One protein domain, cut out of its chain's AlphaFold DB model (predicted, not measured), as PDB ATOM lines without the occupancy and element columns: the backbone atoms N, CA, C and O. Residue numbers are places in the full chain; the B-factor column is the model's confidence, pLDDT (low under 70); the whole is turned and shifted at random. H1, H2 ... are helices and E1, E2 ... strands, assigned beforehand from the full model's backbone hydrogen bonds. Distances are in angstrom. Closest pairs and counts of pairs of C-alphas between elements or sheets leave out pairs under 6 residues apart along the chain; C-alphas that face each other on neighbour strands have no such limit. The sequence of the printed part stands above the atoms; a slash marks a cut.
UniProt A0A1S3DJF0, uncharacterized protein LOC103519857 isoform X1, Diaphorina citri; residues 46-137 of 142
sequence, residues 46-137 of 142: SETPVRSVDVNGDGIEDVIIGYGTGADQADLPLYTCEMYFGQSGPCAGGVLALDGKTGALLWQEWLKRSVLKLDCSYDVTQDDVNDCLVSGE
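Overview. This is residues 46 to 137 of the 142 residues of the protein "uncharacterized protein LOC103519857 isoform X1" of Diaphorina citri (UniProt A0A1S3DJF0). Look for a small sandwich: a twisted sheet of four strands, E1 to E4, with the two-stranded hairpin of E5 and E6 packed face to face on it. Beyond one end of the strands, residues 69 to 92 make a large excursion that holds the one short helix, H1, well away from the sheets. The 92 printed residues run E1, E2, H1, E3, E4, E5, E6; the larger sheet has the order E1, E2, E3, E4, and both sheets are antiparallel. The class is mostly strand, though under half of the residues are in named elements. The whole is compact, with a radius of gyration of the C-alphas of 14.2 A, yet elongated, spanning 43 by 25 by 21 A.

Along the chain. Find C-alpha 51 at (-9.193, -48.508, 49.950), where the short strand E1, residues 51 to 53, begins. E2 follows at residues 62 to 68 and is 20.0 A long. Helix H1 is residues 80 to 85, with C-alpha 80 at (-14.909, -43.744, 22.170). Next come E3, residues 93 to 98, 16.3 A, and E4, residues 105 to 111, 17.1 A. E5, residues 115 to 122, runs 18.3 A, and E6, residues 131 to 136, runs 16.7 A to C-alpha 136 at (-11.756, -36.089, 40.239).

Arrangement. Begin with the sheet whose edge strands are E1 and E4. In the hairpin of E1 and E2, look at N 51 and O 64, 3.0 A apart. Between E2 and E3, N 65 and O 96 are 3.0 A apart; in the hairpin of E3 and E4, N 95 and O 109 are 2.9 A apart. The hairpin of E5 and E6 has N 119 and O 133 at 3.0 A. The two sheets form a sandwich, two sheets face to face, with their strands at 32 degrees and their best planes 19 degrees apart. E2 and E5 have 8 pairs of C-alphas within 8 A, the closest those of Tyr 67 and Val 115, 5.3 A. E1 and E5 come closest at the C-alphas of Arg 51 and Cys 120, 6.8 A. E3 and E6 are near each other, and E4 and E6 are apart. H1 is not on the four-stranded sheet and is apart from E5 and E6; every O i to N i+4 pair in it is within hydrogen-bond range.

Size, cuts and confidence. The C-alphas farthest apart are those of Gly 59 and Asp 75, 44.5 A. The printed part has no cut. The link from E2 to H1, 11 residues, is long; that from E4 to E5, where the chain changes sheets, is tight. The mean pLDDT of the printed part is 90.9, and residue 74 is under 70.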
ATOM      1  N   SER A  46      -5.092 -46.253  37.756       87.31
ATOM      2  CA  SER A  46      -5.399 -45.752  39.098       87.31
ATOM      3  C   SER A  46      -4.473 -44.588  39.421       87.31
ATOM      4  O   SER A  46      -3.252 -44.733  39.354       87.31
ATOM      5  N   GLU A  47      -5.066 -43.457  39.786       84.31
ATOM      6  CA  GLU A  47      -4.371 -42.300  40.363       84.31
ATOM      7  C   GLU A  47      -4.772 -42.100  41.833       84.31
ATOM      8  O   GLU A  47      -4.434 -41.098  42.461       84.31
ATOM      9  N   THR A  48      -5.479 -43.082  42.399       89.38
ATOM     10  CA  THR A  48      -5.998 -43.050  43.764       89.38
ATOM     11  C   THR A  48      -5.293 -44.063  44.661       89.38
ATOM     12  O   THR A  48      -4.805 -45.094  44.184       89.38
ATOM     13  N   PRO A  49      -5.250 -43.816  45.983       91.06
ATOM     14  CA  PRO A  49      -4.957 -44.881  46.925       91.06
ATOM     15  C   PRO A  49      -6.061 -45.941  46.862       91.06
ATOM     16  O   PRO A  49      -7.246 -45.611  46.839       91.06
ATOM     17  N   VAL A  50      -5.657 -47.207  46.909       93.44
ATOM     18  CA  VAL A  50      -6.578 -48.325  47.127       93.44
ATOM     19  C   VAL A  50      -7.178 -48.208  48.533       93.44
ATOM     20  O   VAL A  50      -6.469 -47.856  49.485       93.44
ATOM     21  N   ARG A  51      -8.479 -48.471  48.663       95.75
ATOM     22  CA  ARG A  51      -9.193 -48.508  49.950       95.75
ATOM     23  C   ARG A  51      -9.713 -49.903  50.238       95.75
ATOM     24  O   ARG A  51      -9.836 -50.708  49.319       95.75
ATOM     25  N   SER A  52      -9.991 -50.149  51.513       95.88
ATOM     26  CA  SER A  52     -10.681 -51.347  51.956       95.88
ATOM     27  C   SER A  52     -11.983 -50.972  52.653       95.88
ATOM     28  O   SER A  52     -11.980 -50.004  53.418       95.88
ATOM     29  N   VAL A  53     -13.065 -51.670  52.310       95.62
ATOM     30  CA  VAL A  53     -14.387 -51.582  52.953       95.62
ATOM     31  C   VAL A  53     -15.090 -52.916  52.728       95.62
ATOM     32  O   VAL A  53     -15.109 -53.376  51.595       95.62
ATOM     33  N   ASP A  54     -15.687 -53.526  53.748       96.62
ATOM     34  CA  ASP A  54     -16.635 -54.640  53.567       96.62
ATOM     35  C   ASP A  54     -17.961 -54.107  52.988       96.62
ATOM     36  O   ASP A  54     -18.843 -53.671  53.726       96.62
ATOM     37  N   VAL A  55     -18.076 -54.050  51.655       95.06
ATOM     38  CA  VAL A  55     -19.244 -53.441  50.986       95.06
ATOM     39  C   VAL A  55     -20.394 -54.425  50.798       95.06
ATOM     40  O   VAL A  55     -21.499 -54.008  50.447       95.06
ATOM     41  N   ASN A  56     -20.150 -55.725  50.974       94.88
ATOM     42  CA  ASN A  56     -21.160 -56.772  50.810       94.88
ATOM     43  C   ASN A  56     -21.628 -57.390  52.147       94.88
ATOM     44  O   ASN A  56     -22.601 -58.150  52.149       94.88
ATOM     45  N   GLY A  57     -20.995 -57.023  53.265       95.06
ATOM     46  CA  GLY A  57     -21.352 -57.422  54.623       95.06
ATOM     47  C   GLY A  57     -20.978 -58.863  54.971       95.06
ATOM     48  O   GLY A  57     -21.629 -59.464  55.834       95.06
ATOM     49  N   ASP A  58     -19.998 -59.461  54.289       96.25
ATOM     50  CA  ASP A  58     -19.580 -60.849  54.528       96.25
ATOM     51  C   ASP A  58     -18.525 -61.001  55.643       96.25
ATOM     52  O   ASP A  58     -18.165 -62.124  56.021       96.25
ATOM     53  N   GLY A  59     -18.083 -59.882  56.225       95.81
ATOM     54  CA  GLY A  59     -17.071 -59.807  57.273       95.81
ATOM     55  C   GLY A  59     -15.633 -59.785  56.750       95.81
ATOM     56  O   GLY A  59     -14.699 -59.876  57.557       95.81
ATOM     57  N   ILE A  60     -15.429 -59.702  55.433       96.81
ATOM     58  CA  ILE A  60     -14.128 -59.567  54.780       96.81
ATOM     59  C   ILE A  60     -14.081 -58.221  54.060       96.81
ATOM     60  O   ILE A  60     -14.934 -57.867  53.266       96.81
ATOM     61  N   GLU A  61     -13.021 -57.464  54.327       97.25
ATOM     62  CA  GLU A  61     -12.794 -56.180  53.669       97.25
ATOM     63  C   GLU A  61     -12.560 -56.350  52.160       97.25
ATOM     64  O   GLU A  61     -11.609 -57.026  51.751       97.25
ATOM     65  N   ASP A  62     -13.368 -55.673  51.346       97.75
ATOM     66  CA  ASP A  62     -13.240 -55.630  49.890       97.75
ATOM     67  C   ASP A  62     -12.244 -54.561  49.441       97.75
ATOM     68  O   ASP A  62     -11.799 -53.721  50.218       97.75
ATOM     69  N   VAL A  63     -11.865 -54.578  48.165       97.12
ATOM     70  CA  VAL A  63     -10.873 -53.668  47.581       97.12
ATOM     71  C   VAL A  63     -11.557 -52.636  46.692       97.12
ATOM     72  O   VAL A  63     -12.096 -52.976  45.639       97.12
ATOM     73  N   ILE A  64     -11.465 -51.357  47.063       97.25
ATOM     74  CA  ILE A  64     -12.038 -50.242  46.300       97.25
ATOM     75  C   ILE A  64     -10.940 -49.502  45.535       97.25
ATOM     76  O   ILE A  64      -9.920 -49.090  46.104       97.25
ATOM     77  N   ILE A  65     -11.159 -49.304  44.234       96.06
ATOM     78  CA  ILE A  65     -10.201 -48.659  43.328       96.06
ATOM     79  C   ILE A  65     -10.901 -47.550  42.545       96.06
ATOM     80  O   ILE A  65     -11.827 -47.808  41.777       96.06
ATOM     81  N   GLY A  66     -10.415 -46.316  42.693       94.88
ATOM     82  CA  GLY A  66     -10.767 -45.203  41.815       94.88
ATOM     83  C   GLY A  66      -9.829 -45.147  40.612       94.88
ATOM     84  O   GLY A  66      -8.609 -45.262  40.762       94.88
ATOM     85  N   TYR A  67     -10.384 -44.968  39.418       94.25
ATOM     86  CA  TYR A  67      -9.625 -45.009  38.175       94.25
ATOM     87  C   TYR A  67     -10.022 -43.917  37.178       94.25
ATOM     88  O   TYR A  67     -11.113 -43.345  37.213       94.25
ATOM     89  N   GLY A  68      -9.101 -43.652  36.259       92.56
ATOM     90  CA  GLY A  68      -9.304 -42.924  35.017       92.56
ATOM     91  C   GLY A  68      -9.045 -43.833  33.818       92.56
ATOM     92  O   GLY A  68      -8.377 -44.862  33.918       92.56
ATOM     93  N   THR A  69      -9.560 -43.455  32.658       91.12
ATOM     94  CA  THR A  69      -9.297 -44.133  31.378       91.12
ATOM     95  C   THR A  69      -8.522 -43.247  30.409       91.12
ATOM     96  O   THR A  69      -8.018 -43.727  29.393       91.12
ATOM     97  N   GLY A  70      -8.417 -41.950  30.718       86.38
ATOM     98  CA  GLY A  70      -7.962 -40.925  29.786       86.38
ATOM     99  C   GLY A  70      -9.007 -40.572  28.727       86.38
ATOM    100  O   GLY A  70      -8.668 -39.896  27.758       86.38
ATOM    101  N   ALA A  71     -10.259 -41.034  28.879       84.88
ATOM    102  CA  ALA A  71     -11.350 -40.701  27.967       84.88
ATOM    103  C   ALA A  71     -12.055 -39.358  28.287       84.88
ATOM    104  O   ALA A  71     -13.101 -39.051  27.721       84.88
ATOM    105  N   ASP A  72     -11.493 -38.551  29.189       75.94
ATOM    106  CA  ASP A  72     -11.916 -37.187  29.556       75.94
ATOM    107  C   ASP A  72     -11.287 -36.075  28.698       75.94
ATOM    108  O   ASP A  72     -11.602 -34.897  28.897       75.94
ATOM    109  N   GLN A  73     -10.431 -36.429  27.737       71.25
ATOM    110  CA  GLN A  73      -9.767 -35.481  26.842       71.25
ATOM    111  C   GLN A  73     -10.764 -34.817  25.876       71.25
ATOM    112  O   GLN A  73     -11.642 -35.479  25.320       71.25
ATOM    113  N   ALA A  74     -10.611 -33.506  25.656       64.50
ATOM    114  CA  ALA A  74     -11.586 -32.654  24.960       64.50
ATOM    115  C   ALA A  74     -11.878 -33.043  23.494       64.50
ATOM    116  O   ALA A  74     -12.928 -32.673  22.972       64.50
ATOM    117  N   ASP A  75     -10.995 -33.816  22.856       71.94
ATOM    118  CA  ASP A  75     -11.048 -34.124  21.420       71.94
ATOM    119  C   ASP A  75     -11.431 -35.582  21.107       71.94
ATOM    120  O   ASP A  75     -11.180 -36.084  20.007       71.94
ATOM    121  N   LEU A  76     -12.022 -36.305  22.064       75.81
ATOM    122  CA  LEU A  76     -12.386 -37.704  21.848       75.81
ATOM    123  C   LEU A  76     -13.720 -37.856  21.094       75.81
ATOM    124  O   LEU A  76     -14.718 -37.240  21.468       75.81
ATOM    125  N   PRO A  77     -13.780 -38.713  20.052       81.31
ATOM    126  CA  PRO A  77     -15.021 -39.001  19.338       81.31
ATOM    127  C   PRO A  77     -16.120 -39.559  20.253       81.31
ATOM    128  O   PRO A  77     -15.838 -40.333  21.168       81.31
ATOM    129  N   LEU A  78     -17.387 -39.260  19.944       75.06
ATOM    130  CA  LEU A  78     -18.552 -39.703  20.731       75.06
ATOM    131  C   LEU A  78     -18.652 -41.231  20.901       75.06
ATOM    132  O   LEU A  78     -19.179 -41.703  21.901       75.06
ATOM    133  N   TYR A  79     -18.114 -42.008  19.958       85.88
ATOM    134  CA  TYR A  79     -18.122 -43.476  20.003       85.88
ATOM    135  C   TYR A  79     -16.953 -44.081  20.804       85.88
ATOM    136  O   TYR A  79     -16.813 -45.302  20.854       85.88
ATOM    137  N   THR A  80     -16.088 -43.263  21.421       88.19
ATOM    138  CA  THR A  80     -14.909 -43.744  22.170       88.19
ATOM    139  C   THR A  80     -15.316 -44.705  23.286       88.19
ATOM    140  O   THR A  80     -14.752 -45.792  23.396       88.19
ATOM    141  N   CYS A  81     -16.333 -44.355  24.075       89.06
ATOM    142  CA  CYS A  81     -16.809 -45.228  25.145       89.06
ATOM    143  C   CYS A  81     -17.332 -46.564  24.613       89.06
ATOM    144  O   CYS A  81     -17.004 -47.617  25.159       89.06
ATOM    145  N   GLU A  82     -18.071 -46.535  23.505       90.69
ATOM    146  CA  GLU A  82     -18.661 -47.735  22.925       90.69
ATOM    147  C   GLU A  82     -17.576 -48.665  22.379       90.69
ATOM    148  O   GLU A  82     -17.558 -49.854  22.688       90.69
ATOM    149  N   MET A  83     -16.595 -48.124  21.654       89.06
ATOM    150  CA  MET A  83     -15.533 -48.946  21.073       89.06
ATOM    151  C   MET A  83     -14.535 -49.489  22.097       89.06
ATOM    152  O   MET A  83     -14.051 -50.612  21.941       89.06
ATOM    153  N   TYR A  84     -14.178 -48.717  23.128       87.81
ATOM    154  CA  TYR A  84     -13.152 -49.143  24.086       87.81
ATOM    155  C   TYR A  84     -13.715 -49.875  25.301       87.81
ATOM    156  O   TYR A  84     -13.019 -50.757  25.822       87.81
ATOM    157  N   PHE A  85     -14.939 -49.538  25.713       89.19
ATOM    158  CA  PHE A  85     -15.564 -50.000  26.953       89.19
ATOM    159  C   PHE A  85     -16.947 -50.633  26.750       89.19
ATOM    160  O   PHE A  85     -17.542 -51.080  27.723       89.19
ATOM    161  N   GLY A  86     -17.459 -50.713  25.515       89.00
ATOM    162  CA  GLY A  86     -18.718 -51.406  25.217       89.00
ATOM    163  C   GLY A  86     -19.963 -50.717  25.776       89.00
ATOM    164  O   GLY A  86     -20.990 -51.368  25.940       89.00
ATOM    165  N   GLN A  87     -19.880 -49.423  26.090       86.19
ATOM    166  CA  GLN A  87     -20.980 -48.652  26.671       86.19
ATOM    167  C   GLN A  87     -21.102 -47.268  26.034       86.19
ATOM    168  O   GLN A  87     -20.114 -46.686  25.595       86.19
ATOM    169  N   SER A  88     -22.303 -46.694  26.041       85.38
ATOM    170  CA  SER A  88     -22.560 -45.348  25.504       85.38
ATOM    171  C   SER A  88     -21.930 -44.216  26.332       85.38
ATOM    172  O   SER A  88     -21.871 -43.078  25.870       85.38
ATOM    173  N   GLY A  89     -21.417 -44.527  27.525       82.94
ATOM    174  CA  GLY A  89     -20.770 -43.593  28.439       82.94
ATOM    175  C   GLY A  89     -21.634 -43.265  29.666       82.94
ATOM    176  O   GLY A  89     -22.817 -43.602  29.695       82.94
ATOM    177  N   PRO A  90     -21.068 -42.577  30.675       88.19
ATOM    178  CA  PRO A  90     -19.704 -42.041  30.728       88.19
ATOM    179  C   PRO A  90     -18.629 -43.136  30.835       88.19
ATOM    180  O   PRO A  90     -18.918 -44.242  31.255       88.19
ATOM    181  N   CYS A  91     -17.392 -42.846  30.424       90.88
ATOM    182  CA  CYS A  91     -16.297 -43.824  30.491       90.88
ATOM    183  C   CYS A  91     -14.923 -43.211  30.794       90.88
ATOM    184  O   CYS A  91     -13.906 -43.867  30.588       90.88
ATOM    185  N   ALA A  92     -14.866 -41.949  31.222       90.38
ATOM    186  CA  ALA A  92     -13.600 -41.251  31.449       90.38
ATOM    187  C   ALA A  92     -12.881 -41.711  32.722       90.38
ATOM    188  O   ALA A  92     -11.662 -41.627  32.810       90.38
ATOM    189  N   GLY A  93     -13.628 -42.227  33.687       91.44
ATOM    190  CA  GLY A  93     -13.108 -42.826  34.902       91.44
ATOM    191  C   GLY A  93     -14.203 -43.586  35.621       91.44
ATOM    192  O   GLY A  93     -15.253 -43.863  35.038       91.44
ATOM    193  N   GLY A  94     -13.971 -43.898  36.885       92.56
ATOM    194  CA  GLY A  94     -14.958 -44.563  37.714       92.56
ATOM    195  C   GLY A  94     -14.388 -45.098  39.013       92.56
ATOM    196  O   GLY A  94     -13.218 -44.883  39.335       92.56
ATOM    197  N   VAL A  95     -15.232 -45.810  39.745       95.38
ATOM    198  CA  VAL A  95     -14.854 -46.568  40.938       95.38
ATOM    199  C   VAL A  95     -15.349 -47.994  40.772       95.38
ATOM    200  O   VAL A  95     -16.381 -48.232  40.149       95.38
ATOM    201  N   LEU A  96     -14.587 -48.950  41.278       95.75
ATOM    202  CA  LEU A  96     -14.988 -50.348  41.322       95.75
ATOM    203  C   LEU A  96     -14.662 -50.957  42.677       95.75
ATOM    204  O   LEU A  96     -13.727 -50.503  43.346       95.75
ATOM    205  N   ALA A  97     -15.407 -52.001  43.020       97.25
ATOM    206  CA  ALA A  97     -15.164 -52.850  44.176       97.25
ATOM    207  C   ALA A  97     -14.848 -54.277  43.724       97.25
ATOM    208  O   ALA A  97     -15.571 -54.859  42.909       97.25
ATOM    209  N   LEU A  98     -13.769 -54.837  44.263       98.06
ATOM    210  CA  LEU A  98     -13.404 -56.240  44.111       98.06
ATOM    211  C   LEU A  98     -13.566 -56.947  45.450       98.06
ATOM    212  O   LEU A  98     -13.064 -56.462  46.458       98.06
ATOM    213  N   ASP A  99     -14.198 -58.108  45.425       98.06
ATOM    214  CA  ASP A  99     -14.396 -58.985  46.569       98.06
ATOM    215  C   ASP A  99     -13.053 -59.321  47.236       98.06
ATOM    216  O   ASP A  99     -12.131 -59.823  46.583       98.06
ATOM    217  N   GLY A 100     -12.922 -59.048  48.532       97.25
ATOM    218  CA  GLY A 100     -11.659 -59.214  49.258       97.25
ATOM    219  C   GLY A 100     -11.190 -60.666  49.339       97.25
ATOM    220  O   GLY A 100      -9.988 -60.949  49.395       97.25
ATOM    221  N   LYS A 101     -12.135 -61.607  49.297       96.88
ATOM    222  CA  LYS A 101     -11.891 -63.046  49.428       96.88
ATOM    223  C   LYS A 101     -11.476 -63.698  48.113       96.88
ATOM    224  O   LYS A 101     -10.645 -64.605  48.115       96.88
ATOM    225  N   THR A 102     -12.071 -63.277  47.004       97.12
ATOM    226  CA  THR A 102     -11.978 -63.957  45.702       97.12
ATOM    227  C   THR A 102     -11.375 -63.096  44.597       97.12
ATOM    228  O   THR A 102     -10.968 -63.633  43.567       97.12
ATOM    229  N   GLY A 103     -11.330 -61.775  44.774       96.50
ATOM    230  CA  GLY A 103     -10.948 -60.813  43.743       96.50
ATOM    231  C   GLY A 103     -12.013 -60.603  42.664       96.50
ATOM    232  O   GLY A 103     -11.730 -59.966  41.650       96.50
ATOM    233  N   ALA A 104     -13.219 -61.158  42.827       97.38
ATOM    234  CA  ALA A 104     -14.309 -61.001  41.868       97.38
ATOM    235  C   ALA A 104     -14.833 -59.557  41.843       97.38
ATOM    236  O   ALA A 104     -14.909 -58.900  42.871       97.38
ATOM    237  N   LEU A 105     -15.240 -59.060  40.673       96.75
ATOM    238  CA  LEU A 105     -15.868 -57.741  40.572       96.75
ATOM    239  C   LEU A 105     -17.252 -57.768  41.236       96.75
ATOM    240  O   LEU A 105     -18.133 -58.482  40.758       96.75
ATOM    241  N   LEU A 106     -17.440 -56.977  42.293       96.94
ATOM    242  CA  LEU A 106     -18.732 -56.811  42.963       96.94
ATOM    243  C   LEU A 106     -19.599 -55.806  42.206       96.94
ATOM    244  O   LEU A 106     -20.726 -56.108  41.818       96.94
ATOM    245  N   TRP A 107     -19.048 -54.621  41.952       96.12
ATOM    246  CA  TRP A 107     -19.707 -53.565  41.193       96.12
ATOM    247  C   TRP A 107     -18.690 -52.603  40.577       96.12
ATOM    248  O   TRP A 107     -17.523 -52.541  40.977       96.12
ATOM    249  N   GLN A 108     -19.145 -51.851  39.577       93.81
ATOM    250  CA  GLN A 108     -18.367 -50.821  38.904       93.81
ATOM    251  C   GLN A 108     -19.282 -49.672  38.499       93.81
ATOM    252  O   GLN A 108     -20.236 -49.871  37.753       93.81
ATOM    253  N   GLU A 109     -18.919 -48.470  38.925       93.31
ATOM    254  CA  GLU A 109     -19.601 -47.238  38.561       93.31
ATOM    255  C   GLU A 109     -18.707 -46.378  37.679       93.31
ATOM    256  O   GLU A 109     -17.524 -46.162  37.968       93.31
ATOM    257  N   TRP A 110     -19.272 -45.890  36.578       91.88
ATOM    258  CA  TRP A 110     -18.551 -45.093  35.595       91.88
ATOM    259  C   TRP A 110     -18.823 -43.605  35.770       91.88
ATOM    260  O   TRP A 110     -19.951 -43.161  35.968       91.88
ATOM    261  N   LEU A 111     -17.769 -42.808  35.625       90.25
ATOM    262  CA  LEU A 111     -17.785 -41.372  35.851       90.25
ATOM    263  C   LEU A 111     -17.342 -40.602  34.609       90.25
ATOM    264  O   LEU A 111     -16.579 -41.068  33.756       90.25
ATOM    265  N   LYS A 112     -17.839 -39.366  34.514       87.94
ATOM    266  CA  LYS A 112     -17.536 -38.427  33.419       87.94
ATOM    267  C   LYS A 112     -16.101 -37.899  33.452       87.94
ATOM    268  O   LYS A 112     -15.696 -37.245  32.497       87.94
ATOM    269  N   ARG A 113     -15.362 -38.146  34.536       88.62
ATOM    270  CA  ARG A 113     -13.991 -37.678  34.775       88.62
ATOM    271  C   ARG A 113     -13.183 -38.743  35.509       88.62
ATOM    272  O   ARG A 113     -13.766 -39.567  36.217       88.62
ATOM    273  N   SER A 114     -11.865 -38.696  35.345       90.88
ATOM    274  CA  SER A 114     -10.929 -39.523  36.105       90.88
ATOM    275  C   SER A 114     -11.013 -39.233  37.603       90.88
ATOM    276  O   SER A 114     -11.150 -38.079  38.018       90.88
ATOM    277  N   VAL A 115     -10.921 -40.284  38.420       91.62
ATOM    278  CA  VAL A 115     -10.897 -40.162  39.882       91.62
ATOM    279  C   VAL A 115      -9.476 -39.880  40.362       91.62
ATOM    280  O   VAL A 115      -8.560 -40.635  40.048       91.62
ATOM    281  N   LEU A 116      -9.315 -38.833  41.173       90.88
ATOM    282  CA  LEU A 116      -8.033 -38.413  41.757       90.88
ATOM    283  C   LEU A 116      -7.972 -38.590  43.278       90.88
ATOM    284  O   LEU A 116      -6.894 -38.638  43.868       90.88
ATOM    285  N   LYS A 117      -9.126 -38.687  43.942       91.44
ATOM    286  CA  LYS A 117      -9.210 -38.892  45.386       91.44
ATOM    287  C   LYS A 117     -10.351 -39.842  45.714       91.44
ATOM    288  O   LYS A 117     -11.465 -39.685  45.224       91.44
ATOM    289  N   LEU A 118     -10.028 -40.779  46.597       92.75
ATOM    290  CA  LEU A 118     -10.940 -41.759  47.158       92.75
ATOM    291  C   LEU A 118     -10.766 -41.791  48.685       92.75
ATOM    292  O   LEU A 118      -9.643 -41.937  49.196       92.75
ATOM    293  N   ASP A 119     -11.864 -41.615  49.412       94.06
ATOM    294  CA  ASP A 119     -11.918 -41.686  50.872       94.06
ATOM    295  C   ASP A 119     -13.162 -42.457  51.306       94.06
ATOM    296  O   ASP A 119     -14.266 -42.020  51.010       94.06
ATOM    297  N   CYS A 120     -12.974 -43.590  51.981       94.81
ATOM    298  CA  CYS A 120     -14.061 -44.473  52.399       94.81
ATOM    299  C   CYS A 120     -14.114 -44.624  53.924       94.81
ATOM    300  O   CYS A 120     -14.223 -45.727  54.446       94.81
ATOM    301  N   SER A 121     -13.891 -43.524  54.647       93.50
ATOM    302  CA  SER A 121     -13.683 -43.549  56.104       93.50
ATOM    303  C   SER A 121     -14.933 -43.204  56.920       93.50
ATOM    304  O   SER A 121     -14.830 -43.082  58.141       93.50
ATOM    305  N   TYR A 122     -16.076 -42.966  56.274       93.50
ATOM    306  CA  TYR A 122     -17.274 -42.439  56.927       93.50
ATOM    307  C   TYR A 122     -18.532 -43.119  56.402       93.50
ATOM    308  O   TYR A 122     -18.762 -43.103  55.202       93.50
ATOM    309  N   ASP A 123     -19.366 -43.623  57.304       94.25
ATOM    310  CA  ASP A 123     -20.752 -44.008  57.028       94.25
ATOM    311  C   ASP A 123     -21.639 -42.746  57.025       94.25
ATOM    312  O   ASP A 123     -21.959 -42.156  58.065       94.25
ATOM    313  N   VAL A 124     -21.936 -42.253  55.828       94.00
ATOM    314  CA  VAL A 124     -22.752 -41.061  55.568       94.00
ATOM    315  C   VAL A 124     -24.236 -41.426  55.546       94.00
ATOM    316  O   VAL A 124     -25.066 -40.605  55.950       94.00
ATOM    317  N   THR A 125     -24.577 -42.626  55.077       93.62
ATOM    318  CA  THR A 125     -25.963 -43.094  54.936       93.62
ATOM    319  C   THR A 125     -26.549 -43.710  56.209       93.62
ATOM    320  O   THR A 125     -27.775 -43.782  56.324       93.62
ATOM    321  N   GLN A 126     -25.710 -44.007  57.204       95.44
ATOM    322  CA  GLN A 126     -26.041 -44.644  58.483       95.44
ATOM    323  C   GLN A 126     -26.585 -46.066  58.322       95.44
ATOM    324  O   GLN A 126     -27.547 -46.440  59.000       95.44
ATOM    325  N   ASP A 127     -26.006 -46.839  57.404       94.44
ATOM    326  CA  ASP A 127     -26.352 -48.245  57.174       94.44
ATOM    327  C   ASP A 127     -25.336 -49.239  57.766       94.44
ATOM    328  O   ASP A 127     -25.431 -50.440  57.513       94.44
ATOM    329  N   ASP A 128     -24.427 -48.743  58.617       92.56
ATOM    330  CA  ASP A 128     -23.322 -49.470  59.248       92.56
ATOM    331  C   ASP A 128     -22.229 -49.938  58.259       92.56
ATOM    332  O   ASP A 128     -21.333 -50.697  58.642       92.56
ATOM    333  N   VAL A 129     -22.239 -49.441  57.015       92.88
ATOM    334  CA  VAL A 129     -21.177 -49.634  56.016       92.88
ATOM    335  C   VAL A 129     -20.524 -48.286  55.700       92.88
ATOM    336  O   VAL A 129     -21.183 -47.273  55.497       92.88
ATOM    337  N   ASN A 130     -19.188 -48.231  55.657       94.00
ATOM    338  CA  ASN A 130     -18.509 -46.981  55.310       94.00
ATOM    339  C   ASN A 130     -18.747 -46.611  53.836       94.00
ATOM    340  O   ASN A 130     -18.419 -47.377  52.929       94.00
ATOM    341  N   ASP A 131     -19.197 -45.384  53.592       92.06
ATOM    342  CA  ASP A 131     -19.379 -44.831  52.255       92.06
ATOM    343  C   ASP A 131     -18.069 -44.308  51.665       92.06
ATOM    344  O   ASP A 131     -17.208 -43.762  52.360       92.06
ATOM    345  N   CYS A 132     -17.948 -44.394  50.338       92.44
ATOM    346  CA  CYS A 132     -16.813 -43.866  49.589       92.44
ATOM    347  C   CYS A 132     -17.119 -42.504  48.954       92.44
ATOM    348  O   CYS A 132     -17.874 -42.398  47.990       92.44
ATOM    349  N   LEU A 133     -16.430 -41.463  49.420       92.38
ATOM    350  CA  LEU A 133     -16.384 -40.156  48.779       92.38
ATOM    351  C   LEU A 133     -15.337 -40.136  47.666       92.38
ATOM    352  O   LEU A 133     -14.157 -40.457  47.860       92.38
ATOM    353  N   VAL A 134     -15.781 -39.697  46.493       91.81
ATOM    354  CA  VAL A 134     -15.009 -39.727  45.252       91.81
ATOM    355  C   VAL A 134     -14.884 -38.310  44.704       91.81
ATOM    356  O   VAL A 134     -15.859 -37.568  44.616       91.81
ATOM    357  N   SER A 135     -13.679 -37.907  44.310       88.50
ATOM    358  CA  SER A 135     -13.492 -36.656  43.568       88.50
ATOM    359  C   SER A 135     -12.416 -36.783  42.500       88.50
ATOM    360  O   SER A 135     -11.530 -37.641  42.575       88.50
ATOM    361  N   GLY A 136     -12.532 -35.956  41.466       82.44
ATOM    362  CA  GLY A 136     -11.756 -36.089  40.239       82.44
ATOM    363  C   GLY A 136     -11.306 -34.759  39.656       82.44
ATOM    364  O   GLY A 136     -11.443 -33.697  40.274       82.44
ATOM    365  N   GLU A 137     -10.784 -34.813  38.433       70.88
ATOM    366  CA  GLU A 137     -10.493 -33.603  37.666       70.88
ATOM    367  C   GLU A 137     -11.788 -32.804  37.451       70.88
ATOM    368  O   GLU A 137     -12.756 -33.308  36.884       70.88
TER     369      GLU A 137